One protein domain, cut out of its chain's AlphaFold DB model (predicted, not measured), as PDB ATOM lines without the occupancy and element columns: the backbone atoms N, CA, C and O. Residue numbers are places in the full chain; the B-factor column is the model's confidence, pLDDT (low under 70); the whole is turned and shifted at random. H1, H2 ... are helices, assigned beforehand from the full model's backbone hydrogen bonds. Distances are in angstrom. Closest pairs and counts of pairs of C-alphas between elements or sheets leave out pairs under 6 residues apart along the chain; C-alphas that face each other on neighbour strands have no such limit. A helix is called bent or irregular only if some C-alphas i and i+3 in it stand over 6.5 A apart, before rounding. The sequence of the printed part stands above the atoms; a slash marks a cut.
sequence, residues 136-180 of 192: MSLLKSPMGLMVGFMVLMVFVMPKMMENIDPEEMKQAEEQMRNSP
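What this domain is: This is residues 136 to 180 of the 192 residues of the protein "ER membrane protein complex subunit 7-like protein" of Dichanthelium oligosanthes (UniProt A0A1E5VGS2). The model is an open V: one long, kinked helix, H2, makes one arm, and after a short loop the shorter helix H3 folds back as the other arm, with empty space between them. The small helix H1 sits at the far end of H2, by its first turns. The printed part has 45 residues with three named helices, in the order H1, H2, H3, and no named strand; the class is all helix. The whole is flat, spanning 42 by 24 by 8 A, and only just extended, close to loose, with a radius of gyration of the C-alphas of 14.2 A.

How they stand to each other: H1, residues 136 to 139, is close to but not clearly touching H2, residues 142 to 161; their closest C-alphas, those of Leu 138 and Gly 144, are 5.5 A apart. H2 has a kink of 32 degrees near residue 155. It is neither bent nor irregular, but only just: C-alphas 155 and 158 are 6.3 A apart. H2 and H3, residues 168 to 178, are only just apart, at 8.4 A where they come closest. H1 and H3 are apart. In H3 every O i to N i+4 pair is within hydrogen-bond range; in H2 it is 14 of 16, and H1 is too short for such a pair.

Where its parts are: H1 begins at C-alpha 136, (3.487, -58.777, 32.629), and is 5.3 A long from first to last C-alpha. H2 measures 27.6 A in the same way and ends at C-alpha 161, (-12.219, -40.899, 9.819). H3 measures 15.3 A and ends at C-alpha 178, (-23.172, -36.196, 25.977).

The domain as a whole: The two C-alphas farthest apart, those of Met 136 and Glu 167, are 42.4 A apart. The printed part has no cut. The link from H1 to H2 is tight and that from H2 to H3 is short. Residues 149 to 160, which belong to H2, stand free, as do residues 162 to 168 and 170 to 180. The mean pLDDT of the printed part is 75.7, and residues 162 to 164 and 166 to 180 are under 70.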
ATOM      1  N   MET A 136       4.687 -57.971  32.850       76.81
ATOM      2  CA  MET A 136       3.487 -58.777  32.629       76.81
ATOM      3  C   MET A 136       2.271 -58.352  33.476       76.81
ATOM      4  O   MET A 136       1.141 -58.452  33.005       76.81
ATOM      5  N   SER A 137       2.475 -57.860  34.699       72.50
ATOM      6  CA  SER A 137       1.418 -57.318  35.567       72.50
ATOM      7  C   SER A 137       1.125 -55.852  35.267       72.50
ATOM      8  O   SER A 137      -0.016 -55.440  35.393       72.50
ATOM      9  N   LEU A 138       2.108 -55.081  34.795       81.69
ATOM     10  CA  LEU A 138       1.931 -53.720  34.280       81.69
ATOM     11  C   LEU A 138       1.078 -53.715  33.009       81.69
ATOM     12  O   LEU A 138       0.134 -52.938  32.927       81.69
ATOM     13  N   LEU A 139       1.326 -54.625  32.063       84.06
ATOM     14  CA  LEU A 139       0.480 -54.804  30.874       84.06
ATOM     15  C   LEU A 139      -0.944 -55.265  31.216       84.06
ATOM     16  O   LEU A 139      -1.899 -54.812  30.595       84.06
ATOM     17  N   LYS A 140      -1.097 -56.134  32.223       82.38
ATOM     18  CA  LYS A 140      -2.410 -56.563  32.738       82.38
ATOM     19  C   LYS A 140      -3.031 -55.576  33.732       82.38
ATOM     20  O   LYS A 140      -4.152 -55.798  34.181       82.38
ATOM     21  N   SER A 141      -2.322 -54.507  34.097       85.12
ATOM     22  CA  SER A 141      -2.824 -53.527  35.055       85.12
ATOM     23  C   SER A 141      -3.840 -52.605  34.380       85.12
ATOM     24  O   SER A 141      -3.695 -52.293  33.192       85.12
ATOM     25  N   PRO A 142      -4.837 -52.097  35.129       84.69
ATOM     26  CA  PRO A 142      -5.791 -51.118  34.608       84.69
ATOM     27  C   PRO A 142      -5.101 -49.871  34.030       84.69
ATOM     28  O   PRO A 142      -5.627 -49.258  33.109       84.69
ATOM     29  N   MET A 143      -3.897 -49.528  34.500       88.56
ATOM     30  CA  MET A 143      -3.113 -48.419  33.956       88.56
ATOM     31  C   MET A 143      -2.464 -48.767  32.605       88.56
ATOM     32  O   MET A 143      -2.537 -47.975  31.668       88.56
ATOM     33  N   GLY A 144      -1.877 -49.960  32.464       88.62
ATOM     34  CA  GLY A 144      -1.238 -50.392  31.215       88.62
ATOM     35  C   GLY A 144      -2.230 -50.667  30.086       88.62
ATOM     36  O   GLY A 144      -1.968 -50.306  28.940       88.62
ATOM     37  N   LEU A 145      -3.396 -51.232  30.403       90.81
ATOM     38  CA  LEU A 145      -4.443 -51.497  29.416       90.81
ATOM     39  C   LEU A 145      -5.069 -50.200  28.882       90.81
ATOM     40  O   LEU A 145      -5.310 -50.094  27.683       90.81
ATOM     41  N   MET A 146      -5.259 -49.191  29.740       88.19
ATOM     42  CA  MET A 146      -5.732 -47.865  29.321       88.19
ATOM     43  C   MET A 146      -4.734 -47.168  28.392       88.19
ATOM     44  O   MET A 146      -5.131 -46.644  27.353       88.19
ATOM     45  N   VAL A 147      -3.435 -47.206  28.721       90.44
ATOM     46  CA  VAL A 147      -2.380 -46.658  27.847       90.44
ATOM     47  C   VAL A 147      -2.330 -47.414  26.515       90.44
ATOM     48  O   VAL A 147      -2.278 -46.786  25.459       90.44
ATOM     49  N   GLY A 148      -2.406 -48.747  26.542       92.19
ATOM     50  CA  GLY A 148      -2.424 -49.572  25.331       92.19
ATOM     51  C   GLY A 148      -3.633 -49.291  24.434       92.19
ATOM     52  O   GLY A 148      -3.483 -49.141  23.222       92.19
ATOM     53  N   PHE A 149      -4.820 -49.152  25.027       88.81
ATOM     54  CA  PHE A 149      -6.043 -48.808  24.303       88.81
ATOM     55  C   PHE A 149      -5.974 -47.410  23.674       88.81
ATOM     56  O   PHE A 149      -6.391 -47.234  22.533       88.81
ATOM     57  N   MET A 150      -5.392 -46.434  24.376       85.94
ATOM     58  CA  MET A 150      -5.179 -45.080  23.854       85.94
ATOM     59  C   MET A 150      -4.291 -45.073  22.607       85.94
ATOM     60  O   MET A 150      -4.659 -44.494  21.589       85.94
ATOM     61  N   VAL A 151      -3.146 -45.757  22.661       90.94
ATOM     62  CA  VAL A 151      -2.220 -45.840  21.518       90.94
ATOM     63  C   VAL A 151      -2.893 -46.501  20.311       90.94
ATOM     64  O   VAL A 151      -2.719 -46.044  19.182       90.94
ATOM     65  N   LEU A 152      -3.705 -47.535  20.545       91.31
ATOM     66  CA  LEU A 152      -4.482 -48.187  19.494       91.31
ATOM     67  C   LEU A 152      -5.547 -47.249  18.904       91.31
ATOM     68  O   LEU A 152      -5.651 -47.148  17.685       91.31
ATOM     69  N   MET A 153      -6.284 -46.509  19.736       85.38
ATOM     70  CA  MET A 153      -7.287 -45.537  19.281       85.38
ATOM     71  C   MET A 153      -6.684 -44.411  18.440       85.38
ATOM     72  O   MET A 153      -7.250 -44.070  17.406       85.38
ATOM     73  N   VAL A 154      -5.512 -43.884  18.807       87.12
ATOM     74  CA  VAL A 154      -4.810 -42.852  18.017       87.12
ATOM     75  C   VAL A 154      -4.397 -43.369  16.633       87.12
ATOM     76  O   VAL A 154      -4.357 -42.596  15.681       87.12
ATOM     77  N   PHE A 155      -4.137 -44.670  16.489       88.50
ATOM     78  CA  PHE A 155      -3.856 -45.292  15.190       88.50
ATOM     79  C   PHE A 155      -5.119 -45.644  14.392       88.50
ATOM     80  O   PHE A 155      -5.095 -45.640  13.161       88.50
ATOM     81  N   VAL A 156      -6.220 -45.956  15.076       85.19
ATOM     82  CA  VAL A 156      -7.477 -46.396  14.455       85.19
ATOM     83  C   VAL A 156      -8.362 -45.217  14.036       85.19
ATOM     84  O   VAL A 156      -8.945 -45.268  12.954       85.19
ATOM     85  N   MET A 157      -8.424 -44.138  14.826       79.94
ATOM     86  CA  MET A 157      -9.191 -42.928  14.491       79.94
ATOM     87  C   MET A 157      -8.864 -42.363  13.101       79.94
ATOM     88  O   MET A 157      -9.800 -42.206  12.321       79.94
ATOM     89  N   PRO A 158      -7.592 -42.128  12.716       78.25
ATOM     90  CA  PRO A 158      -7.287 -41.609  11.383       78.25
ATOM     91  C   PRO A 158      -7.746 -42.568  10.275       78.25
ATOM     92  O   PRO A 158      -8.240 -42.122   9.247       78.25
ATOM     93  N   LYS A 159      -7.686 -43.888  10.505       78.94
ATOM     94  CA  LYS A 159      -8.110 -44.898   9.523       78.94
ATOM     95  C   LYS A 159      -9.619 -44.980   9.313       78.94
ATOM     96  O   LYS A 159     -10.058 -45.317   8.214       78.94
ATOM     97  N   MET A 160     -10.408 -44.704  10.345       71.38
ATOM     98  CA  MET A 160     -11.868 -44.723  10.241       71.38
ATOM     99  C   MET A 160     -12.422 -43.362   9.812       71.38
ATOM    100  O   MET A 160     -13.361 -43.326   9.028       71.38
ATOM    101  N   MET A 161     -11.802 -42.251  10.222       71.56
ATOM    102  CA  MET A 161     -12.219 -40.899   9.819       71.56
ATOM    103  C   MET A 161     -12.067 -40.643   8.314       71.56
ATOM    104  O   MET A 161     -12.831 -39.866   7.757       71.56
ATOM    105  N   GLU A 162     -11.129 -41.316   7.647       69.88
ATOM    106  CA  GLU A 162     -10.971 -41.251   6.186       69.88
ATOM    107  C   GLU A 162     -12.122 -41.926   5.408       69.88
ATOM    108  O   GLU A 162     -12.268 -41.665   4.218       69.88
ATOM    109  N   ASN A 163     -12.936 -42.780   6.048       64.69
ATOM    110  CA  ASN A 163     -14.006 -43.551   5.395       64.69
ATOM    111  C   ASN A 163     -15.421 -43.238   5.930       64.69
ATOM    112  O   ASN A 163     -16.356 -43.959   5.591       64.69
ATOM    113  N   ILE A 164     -15.592 -42.212   6.775       65.62
ATOM    114  CA  ILE A 164     -16.887 -41.856   7.385       65.62
ATOM    115  C   ILE A 164     -17.382 -40.516   6.823       65.62
ATOM    116  O   ILE A 164     -16.638 -39.536   6.787       65.62
ATOM    117  N   ASP A 165     -18.648 -40.479   6.401       72.12
ATOM    118  CA  ASP A 165     -19.331 -39.304   5.850       72.12
ATOM    119  C   ASP A 165     -19.451 -38.144   6.875       72.12
ATOM    120  O   ASP A 165     -19.715 -38.370   8.063       72.12
ATOM    121  N   PRO A 166     -19.329 -36.871   6.439       67.31
ATOM    122  CA  PRO A 166     -19.305 -35.693   7.319       67.31
ATOM    123  C   PRO A 166     -20.624 -35.404   8.064       67.31
ATOM    124  O   PRO A 166     -20.656 -34.520   8.926       67.31
ATOM    125  N   GLU A 167     -21.713 -36.122   7.769       63.94
ATOM    126  CA  GLU A 167     -22.978 -36.021   8.513       63.94
ATOM    127  C   GLU A 167     -23.031 -36.912   9.766       63.94
ATOM    128  O   GLU A 167     -23.673 -36.534  10.748       63.94
ATOM    129  N   GLU A 168     -22.303 -38.033   9.806       66.94
ATOM    130  CA  GLU A 168     -22.281 -38.928  10.976       66.94
ATOM    131  C   GLU A 168     -21.267 -38.473  12.035       66.94
ATOM    132  O   GLU A 168     -21.473 -38.682  13.233       66.94
ATOM    133  N   MET A 169     -20.221 -37.746  11.624       64.75
ATOM    134  CA  MET A 169     -19.251 -37.133  12.543       64.75
ATOM    135  C   MET A 169     -19.901 -36.148  13.520       64.75
ATOM    136  O   MET A 169     -19.535 -36.126  14.690       64.75
ATOM    137  N   LYS A 170     -20.905 -35.380  13.075       67.38
ATOM    138  CA  LYS A 170     -21.637 -34.440  13.941       67.38
ATOM    139  C   LYS A 170     -22.467 -35.165  15.002       67.38
ATOM    140  O   LYS A 170     -22.533 -34.718  16.141       67.38
ATOM    141  N   GLN A 171     -23.043 -36.318  14.658       67.12
ATOM    142  CA  GLN A 171     -23.802 -37.143  15.602       67.12
ATOM    143  C   GLN A 171     -22.878 -37.894  16.569       67.12
ATOM    144  O   GLN A 171     -23.202 -38.041  17.748       67.12
ATOM    145  N   ALA A 172     -21.704 -38.330  16.102       64.88
ATOM    146  CA  ALA A 172     -20.660 -38.892  16.952       64.88
ATOM    147  C   ALA A 172     -20.103 -37.839  17.924       64.88
ATOM    148  O   ALA A 172     -19.869 -38.146  19.091       64.88
ATOM    149  N   GLU A 173     -19.968 -36.587  17.487       68.12
ATOM    150  CA  GLU A 173     -19.548 -35.462  18.324       68.12
ATOM    151  C   GLU A 173     -20.617 -35.091  19.365       68.12
ATOM    152  O   GLU A 173     -20.289 -34.891  20.534       68.12
ATOM    153  N   GLU A 174     -21.904 -35.106  18.999       65.38
ATOM    154  CA  GLU A 174     -23.023 -34.945  19.942       65.38
ATOM    155  C   GLU A 174     -23.084 -36.081  20.978       65.38
ATOM    156  O   GLU A 174     -23.351 -35.838  22.160       65.38
ATOM    157  N   GLN A 175     -22.763 -37.314  20.579       61.09
ATOM    158  CA  GLN A 175     -22.672 -38.457  21.490       61.09
ATOM    159  C   GLN A 175     -21.413 -38.410  22.369       61.09
ATOM    160  O   GLN A 175     -21.500 -38.744  23.550       61.09
ATOM    161  N   MET A 176     -20.274 -37.926  21.863       61.03
ATOM    162  CA  MET A 176     -19.048 -37.693  22.649       61.03
ATOM    163  C   MET A 176     -19.205 -36.531  23.635       61.03
ATOM    164  O   MET A 176     -18.654 -36.569  24.736       61.03
ATOM    165  N   ARG A 177     -19.992 -35.514  23.270       63.00
ATOM    166  CA  ARG A 177     -20.325 -34.375  24.131       63.00
ATOM    167  C   ARG A 177     -21.283 -34.770  25.257       63.00
ATOM    168  O   ARG A 177     -21.137 -34.271  26.370       63.00
ATOM    169  N   ASN A 178     -22.218 -35.683  24.987       63.72
ATOM    170  CA  ASN A 178     -23.172 -36.196  25.977       63.72
ATOM    171  C   ASN A 178     -22.644 -37.402  26.783       63.72
ATOM    172  O   ASN A 178     -23.129 -37.651  27.885       63.72
ATOM    173  N   SER A 179     -21.644 -38.129  26.275       57.34
ATOM    174  CA  SER A 179     -20.967 -39.242  26.958       57.34
ATOM    175  C   SER A 179     -19.466 -38.961  27.066       57.34
ATOM    176  O   SER A 179     -18.676 -39.497  26.282       57.34
ATOM    177  N   PRO A 180     -19.038 -38.131  28.035       42.94
ATOM    178  CA  PRO A 180     -17.625 -37.920  28.283       42.94
ATOM    179  C   PRO A 180     -17.017 -39.248  28.735       42.94
ATOM    180  O   PRO A 180     -17.376 -39.812  29.771       42.94
TER     181      PRO A 180